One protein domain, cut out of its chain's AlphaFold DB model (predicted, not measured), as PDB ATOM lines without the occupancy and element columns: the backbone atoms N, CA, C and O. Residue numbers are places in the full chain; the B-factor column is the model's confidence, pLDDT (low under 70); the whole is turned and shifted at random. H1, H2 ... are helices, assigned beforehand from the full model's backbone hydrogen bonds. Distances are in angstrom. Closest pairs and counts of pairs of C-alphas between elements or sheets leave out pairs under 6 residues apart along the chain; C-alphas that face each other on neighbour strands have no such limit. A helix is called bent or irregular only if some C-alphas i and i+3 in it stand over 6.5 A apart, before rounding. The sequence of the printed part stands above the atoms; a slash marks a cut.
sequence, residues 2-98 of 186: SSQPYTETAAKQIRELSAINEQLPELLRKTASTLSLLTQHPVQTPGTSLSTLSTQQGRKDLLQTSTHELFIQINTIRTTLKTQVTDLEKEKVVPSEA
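What this domain is: This is residues 2 to 98 of the 186 residues of the protein "Mediator of RNA polymerase II transcription subunit 11" of Aaosphaeria arxii CBS 175.79 (UniProt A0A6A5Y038). Two long helices, H1 and H3, run opposite ways side by side and make a long rod, coming closest near the end where the chain passes from one to the other. At that end a long link, residues 38 to 49, and the short helix H2 lead from H1 into H3. The printed part has 97 residues, with three named helices in the order H1, H2, H3 and no named strand; its class is all helix. The whole is extended, with a radius of gyration of the C-alphas of 19.3 A and spans of 63 by 24 by 16 A.

How they stand to each other: H1, residues 4 to 37, touches H3, residues 56 to 90. Their closest C-alphas, those of Thr 34 and Leu 63, are 6.3 A apart. The two helices run opposite ways at a shallow tilt of 20 degrees, and their centres are 12.4 A apart. H2, residues 50 to 54, is close to H1 but not clearly touching it; the closest C-alphas, those of Leu 37 and Leu 53, are 8.0 A apart. H2 and H3 touch only at the corner by their link, H3 with residues 58 to 62 alone; the closest C-alphas, those of Thr 52 and Gly 58, are 4.6 A apart. In H2 and H3 every O i to N i+4 pair is within hydrogen-bond range; in H1 28 of 30 are.

Where its parts are: H1 begins at C-alpha 4 (34.216, 22.141, 70.120) and is 49.9 A long. It is neither bent nor irregular, but only just: C-alphas 22 and 25 are 6.5 A apart. H2 is 6.3 A long. H3 begins at C-alpha 56 (24.421, 24.846, 12.918), is 50.9 A long and ends at C-alpha 90 (35.802, 8.464, 59.768).

The domain as a whole: The two C-alphas farthest apart, those of Ser 2 and Thr 55, are 63.5 A apart. The printed part has no cut. The link from H1 to H2 is long, and that from H2 to H3 is tight. The mean pLDDT of the printed part is 75.3; residues 2 to 10, 40 to 42, 44 to 54, 88 and 92 to 98 are under 70.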
ATOM      1  N   SER A   2      35.884  18.351  75.685       43.97
ATOM      2  CA  SER A   2      35.881  19.379  74.641       43.97
ATOM      3  C   SER A   2      34.928  19.025  73.489       43.97
ATOM      4  O   SER A   2      35.293  18.236  72.626       43.97
ATOM      5  N   SER A   3      33.715  19.597  73.457       52.50
ATOM      6  CA  SER A   3      32.734  19.388  72.368       52.50
ATOM      7  C   SER A   3      32.953  20.287  71.141       52.50
ATOM      8  O   SER A   3      32.210  20.186  70.169       52.50
ATOM      9  N   GLN A   4      33.957  21.167  71.180       52.38
ATOM     10  CA  GLN A   4      34.216  22.141  70.120       52.38
ATOM     11  C   GLN A   4      34.582  21.548  68.738       52.38
ATOM     12  O   GLN A   4      34.099  22.102  67.751       52.38
ATOM     13  N   PRO A   5      35.319  20.420  68.601       65.50
ATOM     14  CA  PRO A   5      35.697  19.926  67.272       65.50
ATOM     15  C   PRO A   5      34.516  19.324  66.496       65.50
ATOM     16  O   PRO A   5      34.446  19.467  65.278       65.50
ATOM     17  N   TYR A   6      33.549  18.708  67.187       63.06
ATOM     18  CA  TYR A   6      32.366  18.126  66.548       63.06
ATOM     19  C   TYR A   6      31.431  19.204  65.994       63.06
ATOM     20  O   TYR A   6      31.006  19.130  64.844       63.06
ATOM     21  N   THR A   7      31.148  20.243  66.783       62.97
ATOM     22  CA  THR A   7      30.262  21.337  66.362       62.97
ATOM     23  C   THR A   7      30.842  22.139  65.200       62.97
ATOM     24  O   THR A   7      30.101  22.563  64.317       62.97
ATOM     25  N   GLU A   8      32.162  22.321  65.171       68.69
ATOM     26  CA  GLU A   8      32.855  23.033  64.095       68.69
ATOM     27  C   GLU A   8      32.896  22.207  62.797       68.69
ATOM     28  O   GLU A   8      32.620  22.731  61.716       68.69
ATOM     29  N   THR A   9      33.128  20.895  62.909       66.75
ATOM     30  CA  THR A   9      33.116  19.957  61.772       66.75
ATOM     31  C   THR A   9      31.710  19.791  61.188       66.75
ATOM     32  O   THR A   9      31.534  19.893  59.973       66.75
ATOM     33  N   ALA A  10      30.689  19.641  62.036       66.19
ATOM     34  CA  ALA A  10      29.294  19.575  61.610       66.19
ATOM     35  C   ALA A  10      28.835  20.886  60.949       66.19
ATOM     36  O   ALA A  10      28.192  20.863  59.900       66.19
ATOM     37  N   ALA A  11      29.214  22.044  61.501       71.12
ATOM     38  CA  ALA A  11      28.892  23.340  60.904       71.12
ATOM     39  C   ALA A  11      29.551  23.533  59.529       71.12
ATOM     40  O   ALA A  11      28.927  24.095  58.626       71.12
ATOM     41  N   LYS A  12      30.788  23.056  59.340       74.38
ATOM     42  CA  LYS A  12      31.467  23.068  58.038       74.38
ATOM     43  C   LYS A  12      30.724  22.202  57.016       74.38
ATOM     44  O   LYS A  12      30.438  22.674  55.920       74.38
ATOM     45  N   GLN A  13      30.333  20.990  57.394       70.19
ATOM     46  CA  GLN A  13      29.618  20.071  56.504       70.19
ATOM     47  C   GLN A  13      28.207  20.555  56.148       70.19
ATOM     48  O   GLN A  13      27.807  20.461  54.992       70.19
ATOM     49  N   ILE A  14      27.469  21.149  57.093       76.25
ATOM     50  CA  ILE A  14      26.155  21.755  56.819       76.25
ATOM     51  C   ILE A  14      26.286  22.906  55.815       76.25
ATOM     52  O   ILE A  14      25.472  23.015  54.900       76.25
ATOM     53  N   ARG A  15      27.320  23.748  55.941       76.88
ATOM     54  CA  ARG A  15      27.582  24.829  54.973       76.88
ATOM     55  C   ARG A  15      27.908  24.284  53.588       76.88
ATOM     56  O   ARG A  15      27.404  24.809  52.603       76.88
ATOM     57  N   GLU A  16      28.714  23.232  53.506       74.44
ATOM     58  CA  GLU A  16      29.053  22.607  52.226       74.44
ATOM     59  C   GLU A  16      27.845  21.901  51.584       74.44
ATOM     60  O   GLU A  16      27.643  22.025  50.378       74.44
ATOM     61  N   LEU A  17      26.996  21.224  52.365       78.31
ATOM     62  CA  LEU A  17      25.729  20.657  51.882       78.31
ATOM     63  C   LEU A  17      24.759  21.744  51.409       78.31
ATOM     64  O   LEU A  17      24.124  21.585  50.368       78.31
ATOM     65  N   SER A  18      24.673  22.862  52.133       78.81
ATOM     66  CA  SER A  18      23.882  24.023  51.714       78.81
ATOM     67  C   SER A  18      24.391  24.591  50.390       78.81
ATOM     68  O   SER A  18      23.594  24.850  49.495       78.81
ATOM     69  N   ALA A  19      25.712  24.697  50.222       80.00
ATOM     70  CA  ALA A  19      26.320  25.152  48.976       80.00
ATOM     71  C   ALA A  19      26.037  24.195  47.802       80.00
ATOM     72  O   ALA A  19      25.749  24.649  46.698       80.00
ATOM     73  N   ILE A  20      26.052  22.875  48.027       79.44
ATOM     74  CA  ILE A  20      25.650  21.891  47.004       79.44
ATOM     75  C   ILE A  20      24.163  22.044  46.662       79.44
ATOM     76  O   ILE A  20      23.787  21.981  45.491       79.44
ATOM     77  N   ASN A  21      23.312  22.273  47.663       82.12
ATOM     78  CA  ASN A  21      21.879  22.448  47.452       82.12
ATOM     79  C   ASN A  21      21.563  23.725  46.653       82.12
ATOM     80  O   ASN A  21      20.681  23.714  45.802       82.12
ATOM     81  N   GLU A  22      22.327  24.800  46.850       84.31
ATOM     82  CA  GLU A  22      22.242  26.021  46.036       84.31
ATOM     83  C   GLU A  22      22.694  25.797  44.580       84.31
ATOM     84  O   GLU A  22      22.162  26.422  43.661       84.31
ATOM     85  N   GLN A  23      23.622  24.863  44.344       81.06
ATOM     86  CA  GLN A  23      24.120  24.520  43.005       81.06
ATOM     87  C   GLN A  23      23.166  23.618  42.204       81.06
ATOM     88  O   GLN A  23      23.233  23.599  40.973       81.06
ATOM     89  N   LEU A  24      22.259  22.883  42.857       81.50
ATOM     90  CA  LEU A  24      21.325  21.966  42.187       81.50
ATOM     91  C   LEU A  24      20.324  22.682  41.256       81.50
ATOM     92  O   LEU A  24      20.197  22.264  40.101       81.50
ATOM     93  N   PRO A  25      19.639  23.766  41.674       85.75
ATOM     94  CA  PRO A  25      18.787  24.544  40.778       85.75
ATOM     95  C   PRO A  25      19.551  25.128  39.586       85.75
ATOM     96  O   PRO A  25      19.030  25.156  38.470       85.75
ATOM     97  N   GLU A  26      20.795  25.568  39.795       83.31
ATOM     98  CA  GLU A  26      21.628  26.101  38.717       83.31
ATOM     99  C   GLU A  26      22.007  25.004  37.712       83.31
ATOM    100  O   GLU A  26      21.907  25.218  36.501       83.31
ATOM    101  N   LEU A  27      22.353  23.810  38.201       83.94
ATOM    102  CA  LEU A  27      22.628  22.639  37.372       83.94
ATOM    103  C   LEU A  27      21.407  22.249  36.530       83.94
ATOM    104  O   LEU A  27      21.548  22.009  35.333       83.94
ATOM    105  N   LEU A  28      20.207  22.244  37.119       85.44
ATOM    106  CA  LEU A  28      18.957  21.973  36.401       85.44
ATOM    107  C   LEU A  28      18.640  23.047  35.352       85.44
ATOM    108  O   LEU A  28      18.141  22.750  34.268       85.44
ATOM    109  N   ARG A  29      18.956  24.312  35.635       85.44
ATOM    110  CA  ARG A  29      18.814  25.376  34.638       85.44
ATOM    111  C   ARG A  29      19.800  25.184  33.485       85.44
ATOM    112  O   ARG A  29      19.421  25.353  32.327       85.44
ATOM    113  N   LYS A  30      21.043  24.795  33.789       82.69
ATOM    114  CA  LYS A  30      22.064  24.470  32.787       82.69
ATOM    115  C   LYS A  30      21.645  23.263  31.939       82.69
ATOM    116  O   LYS A  30      21.686  23.382  30.718       82.69
ATOM    117  N   THR A  31      21.139  22.166  32.518       84.44
ATOM    118  CA  THR A  31      20.618  21.019  31.738       84.44
ATOM    119  C   THR A  31      19.449  21.417  30.840       84.44
ATOM    120  O   THR A  31      19.416  21.042  29.671       84.44
ATOM    121  N   ALA A  32      18.499  22.205  31.346       83.25
ATOM    122  CA  ALA A  32      17.378  22.682  30.541       83.25
ATOM    123  C   ALA A  32      17.867  23.530  29.357       83.25
ATOM    124  O   ALA A  32      17.373  23.387  28.239       83.25
ATOM    125  N   SER A  33      18.885  24.368  29.576       80.69
ATOM    126  CA  SER A  33      19.481  25.161  28.502       80.69
ATOM    127  C   SER A  33      20.245  24.325  27.478       80.69
ATOM    128  O   SER A  33      20.080  24.558  26.282       80.69
ATOM    129  N   THR A  34      21.008  23.307  27.896       81.94
ATOM    130  CA  THR A  34      21.713  22.419  26.959       81.94
ATOM    131  C   THR A  34      20.741  21.589  26.136       81.94
ATOM    132  O   THR A  34      20.928  21.453  24.930       81.94
ATOM    133  N   LEU A  35      19.657  21.106  26.749       82.38
ATOM    134  CA  LEU A  35      18.566  20.437  26.043       82.38
ATOM    135  C   LEU A  35      17.885  21.380  25.051       82.38
ATOM    136  O   LEU A  35      17.569  20.976  23.936       82.38
ATOM    137  N   SER A  36      17.717  22.651  25.406       83.00
ATOM    138  CA  SER A  36      17.162  23.646  24.493       83.00
ATOM    139  C   SER A  36      18.046  23.868  23.255       83.00
ATOM    140  O   SER A  36      17.506  24.039  22.160       83.00
ATOM    141  N   LEU A  37      19.377  23.749  23.368       81.19
ATOM    142  CA  LEU A  37      20.301  23.796  22.219       81.19
ATOM    143  C   LEU A  37      20.079  22.671  21.195       81.19
ATOM    144  O   LEU A  37      20.417  22.846  20.023       81.19
ATOM    145  N   LEU A  38      19.500  21.539  21.611       76.56
ATOM    146  CA  LEU A  38      19.132  20.431  20.722       76.56
ATOM    147  C   LEU A  38      17.810  20.672  19.975       76.56
ATOM    148  O   LEU A  38      17.496  19.929  19.045       76.56
ATOM    149  N   THR A  39      17.035  21.689  20.356       79.00
ATOM    150  CA  THR A  39      15.728  21.974  19.750       79.00
ATOM    151  C   THR A  39      15.824  22.948  18.570       79.00
ATOM    152  O   THR A  39      16.817  23.657  18.386       79.00
ATOM    153  N   GLN A  40      14.757  23.016  17.763       68.56
ATOM    154  CA  GLN A  40      14.626  23.985  16.666       68.56
ATOM    155  C   GLN A  40      14.661  25.450  17.154       68.56
ATOM    156  O   GLN A  40      15.005  26.340  16.376       68.56
ATOM    157  N   HIS A  41      14.332  25.689  18.431       68.94
ATOM    158  CA  HIS A  41      14.225  27.010  19.050       68.94
ATOM    159  C   HIS A  41      15.004  27.058  20.372       68.94
ATOM    160  O   HIS A  41      14.416  26.921  21.447       68.94
ATOM    161  N   PRO A  42      16.332  27.246  20.315       69.94
ATOM    162  CA  PRO A  42      17.139  27.339  21.517       69.94
ATOM    163  C   PRO A  42      16.821  28.610  22.316       69.94
ATOM    164  O   PRO A  42      16.787  29.719  21.778       69.94
ATOM    165  N   VAL A  43      16.613  28.439  23.619       71.31
ATOM    166  CA  VAL A  43      16.432  29.516  24.591       71.31
ATOM    167  C   VAL A  43      17.765  30.229  24.775       71.31
ATOM    168  O   VAL A  43      18.797  29.605  25.017       71.31
ATOM    169  N   GLN A  44      17.745  31.555  24.667       66.25
ATOM    170  CA  GLN A  44      18.929  32.371  24.907       66.25
ATOM    171  C   GLN A  44      19.277  32.351  26.395       66.25
ATOM    172  O   GLN A  44      18.541  32.872  27.232       66.25
ATOM    173  N   THR A  45      20.416  31.752  26.719       66.69
ATOM    174  CA  THR A  45      21.026  31.846  28.042       66.69
ATOM    175  C   THR A  45      21.968  33.042  28.141       66.69
ATOM    176  O   THR A  45      22.586  33.425  27.142       66.69
ATOM    177  N   PRO A  46      22.125  33.636  29.339       60.19
ATOM    178  CA  PRO A  46      23.089  34.710  29.547       60.19
ATOM    179  C   PRO A  46      24.499  34.220  29.187       60.19
ATOM    180  O   PRO A  46      24.969  33.225  29.728       60.19
ATOM    181  N   GLY A  47      25.149  34.908  28.244       63.81
ATOM    182  CA  GLY A  47      26.479  34.557  27.730       63.81
ATOM    183  C   GLY A  47      26.488  33.880  26.355       63.81
ATOM    184  O   GLY A  47      27.552  33.741  25.759       63.81
ATOM    185  N   THR A  48      25.329  33.508  25.803       62.62
ATOM    186  CA  THR A  48      25.242  32.916  24.461       62.62
ATOM    187  C   THR A  48      24.861  33.966  23.420       62.62
ATOM    188  O   THR A  48      23.783  34.552  23.478       62.62
ATOM    189  N   SER A  49      25.738  34.205  22.442       64.81
ATOM    190  CA  SER A  49      25.457  35.151  21.355       64.81
ATOM    191  C   SER A  49      24.414  34.600  20.373       64.81
ATOM    192  O   SER A  49      24.406  33.411  20.048       64.81
ATOM    193  N   LEU A  50      23.548  35.463  19.836       63.78
ATOM    194  CA  LEU A  50      22.546  35.063  18.840       63.78
ATOM    195  C   LEU A  50      23.193  34.485  17.564       63.78
ATOM    196  O   LEU A  50      22.653  33.571  16.944       63.78
ATOM    197  N   SER A  51      24.389  34.967  17.217       60.59
ATOM    198  CA  SER A  51      25.173  34.536  16.054       60.59
ATOM    199  C   SER A  51      25.723  33.106  16.176       60.59
ATOM    200  O   SER A  51      25.837  32.394  15.177       60.59
ATOM    201  N   THR A  52      26.033  32.650  17.396       63.12
ATOM    202  CA  THR A  52      26.441  31.255  17.649       63.12
ATOM    203  C   THR A  52      25.248  30.297  17.637       63.12
ATOM    204  O   THR A  52      25.411  29.128  17.303       63.12
ATOM    205  N   LEU A  53      24.043  30.793  17.935       66.06
ATOM    206  CA  LEU A  53      22.794  30.024  17.892       66.06
ATOM    207  C   LEU A  53      22.217  29.895  16.473       66.06
ATOM    208  O   LEU A  53      21.583  28.888  16.158       66.06
ATOM    209  N   SER A  54      22.442  30.883  15.603       67.31
ATOM    210  CA  SER A  54      21.920  30.877  14.229       67.31
ATOM    211  C   SER A  54      22.660  29.905  13.308       67.31
ATOM    212  O   SER A  54      22.072  29.359  12.375       67.31
ATOM    213  N   THR A  55      23.941  29.634  13.571       77.44
ATOM    214  CA  THR A  55      24.736  28.678  12.788       77.44
ATOM    215  C   THR A  55      24.606  27.259  13.351       77.44
ATOM    216  O   THR A  55      24.572  27.040  14.560       77.44
ATOM    217  N   GLN A  56      24.501  26.248  12.479       77.88
ATOM    218  CA  GLN A  56      24.421  24.846  12.918       77.88
ATOM    219  C   GLN A  56      25.720  24.386  13.594       77.88
ATOM    220  O   GLN A  56      25.674  23.634  14.563       77.88
ATOM    221  N   GLN A  57      26.869  24.849  13.095       79.31
ATOM    222  CA  GLN A  57      28.173  24.503  13.652       79.31
ATOM    223  C   GLN A  57      28.387  25.133  15.035       79.31
ATOM    224  O   GLN A  57      28.734  24.418  15.968       79.31
ATOM    225  N   GLY A  58      28.048  26.418  15.210       76.81
ATOM    226  CA  GLY A  58      28.156  27.093  16.509       76.81
ATOM    227  C   GLY A  58      27.293  26.451  17.600       76.81
ATOM    228  O   GLY A  58      27.721  26.354  18.747       76.81
ATOM    229  N   ARG A  59      26.116  25.919  17.239       76.31
ATOM    230  CA  ARG A  59      25.277  25.135  18.159       76.31
ATOM    231  C   ARG A  59      25.915  23.813  18.574       76.31
ATOM    232  O   ARG A  59      25.819  23.447  19.740       76.31
ATOM    233  N   LYS A  60      26.557  23.099  17.643       82.44
ATOM    234  CA  LYS A  60      27.253  21.838  17.943       82.44
ATOM    235  C   LYS A  60      28.430  22.063  18.885       82.44
ATOM    236  O   LYS A  60      28.562  21.328  19.859       82.44
ATOM    237  N   ASP A  61      29.229  23.090  18.619       82.56
ATOM    238  CA  ASP A  61      30.401  23.412  19.431       82.56
ATOM    239  C   ASP A  61      29.969  23.841  20.844       82.56
ATOM    240  O   ASP A  61      30.460  23.307  21.838       82.56
ATOM    241  N   LEU A  62      28.951  24.706  20.949       82.56
ATOM    242  CA  LEU A  62      28.379  25.124  22.232       82.56
ATOM    243  C   LEU A  62      27.777  23.951  23.017       82.56
ATOM    244  O   LEU A  62      27.954  23.863  24.231       82.56
ATOM    245  N   LEU A  63      27.090  23.031  22.335       84.06
ATOM    246  CA  LEU A  63      26.548  21.824  22.952       84.06
ATOM    247  C   LEU A  63      27.665  20.935  23.506       84.06
ATOM    248  O   LEU A  63      27.544  20.452  24.631       84.06
ATOM    249  N   GLN A  64      28.746  20.725  22.750       87.38
ATOM    250  CA  GLN A  64      29.892  19.941  23.216       87.38
ATOM    251  C   GLN A  64      30.525  20.568  24.457       87.38
ATOM    252  O   GLN A  64      30.707  19.879  25.462       87.38
ATOM    253  N   THR A  65      30.800  21.873  24.420       86.25
ATOM    254  CA  THR A  65      31.372  22.598  25.559       86.25
ATOM    255  C   THR A  65      30.456  22.532  26.776       86.25
ATOM    256  O   THR A  65      30.910  22.187  27.865       86.25
ATOM    257  N   SER A  66      29.160  22.787  26.600       83.94
ATOM    258  CA  SER A  66      28.218  22.821  27.717       83.94
ATOM    259  C   SER A  66      27.941  21.429  28.299       83.94
ATOM    260  O   SER A  66      27.833  21.277  29.512       83.94
ATOM    261  N   THR A  67      27.920  20.382  27.468       86.94
ATOM    262  CA  THR A  67      27.825  18.987  27.937       86.94
ATOM    263  C   THR A  67      29.062  18.586  28.736       86.94
ATOM    264  O   THR A  67      28.951  17.915  29.763       86.94
ATOM    265  N   HIS A  68      30.247  19.011  28.292       89.06
ATOM    266  CA  HIS A  68      31.493  18.758  29.008       89.06
ATOM    267  C   HIS A  68      31.531  19.476  30.363       89.06
ATOM    268  O   HIS A  68      31.844  18.853  31.377       89.06
ATOM    269  N   GLU A  69      31.145  20.752  30.402       86.25
ATOM    270  CA  GLU A  69      31.036  21.528  31.640       86.25
ATOM    271  C   GLU A  69      30.060  20.868  32.622       86.25
ATOM    272  O   GLU A  69      30.383  20.677  33.794       86.25
ATOM    273  N   LEU A  70      28.900  20.430  32.131       86.75
ATOM    274  CA  LEU A  70      27.895  19.736  32.927       86.75
ATOM    275  C   LEU A  70      28.418  18.420  33.511       86.75
ATOM    276  O   LEU A  70      28.196  18.115  34.683       86.75
ATOM    277  N   PHE A  71      29.151  17.650  32.706       88.31
ATOM    278  CA  PHE A  71      29.781  16.416  33.157       88.31
ATOM    279  C   PHE A  71      30.813  16.674  34.260       88.31
ATOM    280  O   PHE A  71      30.848  15.937  35.247       88.31
ATOM    281  N   ILE A  72      31.632  17.722  34.127       90.06
ATOM    282  CA  ILE A  72      32.581  18.123  35.173       90.06
ATOM    283  C   ILE A  72      31.818  18.491  36.446       90.06
ATOM    284  O   ILE A  72      32.102  17.916  37.494       90.06
ATOM    285  N   GLN A  73      30.809  19.363  36.357       87.12
ATOM    286  CA  GLN A  73      30.029  19.808  37.517       87.12
ATOM    287  C   GLN A  73      29.378  18.638  38.274       87.12
ATOM    288  O   GLN A  73      29.493  18.560  39.497       87.12
ATOM    289  N   ILE A  74      28.761  17.684  37.567       88.38
ATOM    290  CA  ILE A  74      28.157  16.492  38.186       88.38
ATOM    291  C   ILE A  74      29.211  15.639  38.891       88.38
ATOM    292  O   ILE A  74      28.987  15.180  40.014       88.38
ATOM    293  N   ASN A  75      30.357  15.403  38.251       89.69
ATOM    294  CA  ASN A  75      31.410  14.601  38.863       89.69
ATOM    295  C   ASN A  75      32.014  15.299  40.076       89.69
ATOM    296  O   ASN A  75      32.234  14.624  41.077       89.69
ATOM    297  N   THR A  76      32.205  16.617  40.031       88.19
ATOM    298  CA  THR A  76      32.656  17.404  41.180       88.19
ATOM    299  C   THR A  76      31.692  17.254  42.352       88.19
ATOM    300  O   THR A  76      32.122  16.843  43.429       88.19
ATOM    301  N   ILE A  77      30.388  17.471  42.144       85.06
ATOM    302  CA  ILE A  77      29.366  17.292  43.190       85.06
ATOM    303  C   ILE A  77      29.406  15.862  43.740       85.06
ATOM    304  O   ILE A  77      29.440  15.655  44.952       85.06
ATOM    305  N   ARG A  78      29.474  14.856  42.858       85.50
ATOM    306  CA  ARG A  78      29.560  13.443  43.252       85.50
ATOM    307  C   ARG A  78      30.798  13.153  44.096       85.50
ATOM    308  O   ARG A  78      30.696  12.409  45.068       85.50
ATOM    309  N   THR A  79      31.963  13.675  43.715       87.25
ATOM    310  CA  THR A  79      33.201  13.480  44.477       87.25
ATOM    311  C   THR A  79      33.121  14.163  45.830       87.25
ATOM    312  O   THR A  79      33.423  13.514  46.821       87.25
ATOM    313  N   THR A  80      32.617  15.398  45.897       82.44
ATOM    314  CA  THR A  80      32.465  16.138  47.154       82.44
ATOM    315  C   THR A  80      31.521  15.419  48.112       82.44
ATOM    316  O   THR A  80      31.882  15.205  49.264       82.44
ATOM    317  N   LEU A  81      30.364  14.950  47.631       82.62
ATOM    318  CA  LEU A  81      29.432  14.165  48.446       82.62
ATOM    319  C   LEU A  81      30.065  12.862  48.946       82.62
ATOM    320  O   LEU A  81      29.914  12.510  50.110       82.62
ATOM    321  N   LYS A  82      30.807  12.148  48.091       84.31
ATOM    322  CA  LYS A  82      31.521  10.933  48.510       84.31
ATOM    323  C   LYS A  82      32.581  11.223  49.568       84.31
ATOM    324  O   LYS A  82      32.660  10.479  50.536       84.31
ATOM    325  N   THR A  83      33.362  12.288  49.397       82.62
ATOM    326  CA  THR A  83      34.369  12.703  50.378       82.62
ATOM    327  C   THR A  83      33.717  13.063  51.713       82.62
ATOM    328  O   THR A  83      34.187  12.626  52.756       82.62
ATOM    329  N   GLN A  84      32.578  13.759  51.693       76.50
ATOM    330  CA  GLN A  84      31.818  14.066  52.907       76.50
ATOM    331  C   GLN A  84      31.299  12.813  53.610       76.50
ATOM    332  O   GLN A  84      31.395  12.721  54.829       76.50
ATOM    333  N   VAL A  85      30.787  11.833  52.861       78.50
ATOM    334  CA  VAL A  85      30.371  10.543  53.432       78.50
ATOM    335  C   VAL A  85      31.567   9.831  54.067       78.50
ATOM    336  O   VAL A  85      31.464   9.402  55.210       78.50
ATOM    337  N   THR A  86      32.723   9.779  53.398       79.12
ATOM    338  CA  THR A  86      33.930   9.158  53.974       79.12
ATOM    339  C   THR A  86      34.450   9.901  55.207       79.12
ATOM    340  O   THR A  86      34.932   9.272  56.147       79.12
ATOM    341  N   ASP A  87      34.324  11.232  55.243       74.31
ATOM    342  CA  ASP A  87      34.690  12.042  56.408       74.31
ATOM    343  C   ASP A  87      33.724  11.790  57.579       74.31
ATOM    344  O   ASP A  87      34.152  11.652  58.724       74.31
ATOM    345  N   LEU A  88      32.427  11.650  57.300       68.56
ATOM    346  CA  LEU A  88      31.397  11.304  58.286       68.56
ATOM    347  C   LEU A  88      31.544   9.880  58.843       68.56
ATOM    348  O   LEU A  88      31.304   9.656  60.033       68.56
ATOM    349  N   GLU A  89      31.956   8.928  58.007       72.44
ATOM    350  CA  GLU A  89      32.300   7.563  58.417       72.44
ATOM    351  C   GLU A  89      33.537   7.558  59.325       72.44
ATOM    352  O   GLU A  89      33.551   6.893  60.364       72.44
ATOM    353  N   LYS A  90      34.568   8.341  58.978       74.12
ATOM    354  CA  LYS A  90      35.802   8.464  59.768       74.12
ATOM    355  C   LYS A  90      35.545   9.045  61.161       74.12
ATOM    356  O   LYS A  90      36.123   8.563  62.135       74.12
ATOM    357  N   GLU A  91      34.653  10.025  61.262       71.94
ATOM    358  CA  GLU A  91      34.231  10.637  62.529       71.94
ATOM    359  C   GLU A  91      33.187   9.793  63.297       71.94
ATOM    360  O   GLU A  91      32.709  10.206  64.352       71.94
ATOM    361  N   LYS A  92      32.846   8.587  62.807       63.75
ATOM    362  CA  LYS A  92      31.868   7.649  63.398       63.75
ATOM    363  C   LYS A  92      30.463   8.237  63.598       63.75
ATOM    364  O   LYS A  92      29.702   7.745  64.430       63.75
ATOM    365  N   VAL A  93      30.114   9.280  62.846       63.50
ATOM    366  CA  VAL A  93      28.795   9.934  62.899       63.50
ATOM    367  C   VAL A  93      27.777   9.151  62.074       63.50
ATOM    368  O   VAL A  93      26.613   9.055  62.454       63.50
ATOM    369  N   VAL A  94      28.230   8.553  60.971       59.59
ATOM    370  CA  VAL A  94      27.437   7.652  60.133       59.59
ATOM    371  C   VAL A  94      28.017   6.239  60.276       59.59
ATOM    372  O   VAL A  94      29.226   6.066  60.114       59.59
ATOM    373  N   PRO A  95      27.203   5.222  60.610       54.59
ATOM    374  CA  PRO A  95      27.651   3.834  60.610       54.59
ATOM    375  C   PRO A  95      28.184   3.444  59.226       54.59
ATOM    376  O   PRO A  95      27.503   3.644  58.223       54.59
ATOM    377  N   SER A  96      29.386   2.860  59.170       56.00
ATOM    378  CA  SER A  96      30.035   2.416  57.921       56.00
ATOM    379  C   SER A  96      29.256   1.327  57.172       56.00
ATOM    380  O   SER A  96      29.506   1.060  56.002       56.00
ATOM    381  N   GLU A  97      28.307   0.680  57.846       50.75
ATOM    382  CA  GLU A  97      27.263  -0.114  57.218       50.75
ATOM    383  C   GLU A  97      25.932   0.579  57.483       50.75
ATOM    384  O   GLU A  97      25.562   0.773  58.642       50.75
ATOM    385  N   ALA A  98      25.190   0.915  56.420       56.94
ATOM    386  CA  ALA A  98      23.774   1.232  56.562       56.94
ATOM    387  C   ALA A  98      23.152   0.136  57.438       56.94
ATOM    388  O   ALA A  98      23.380  -1.041  57.123       56.94
TER     389      ALA A  98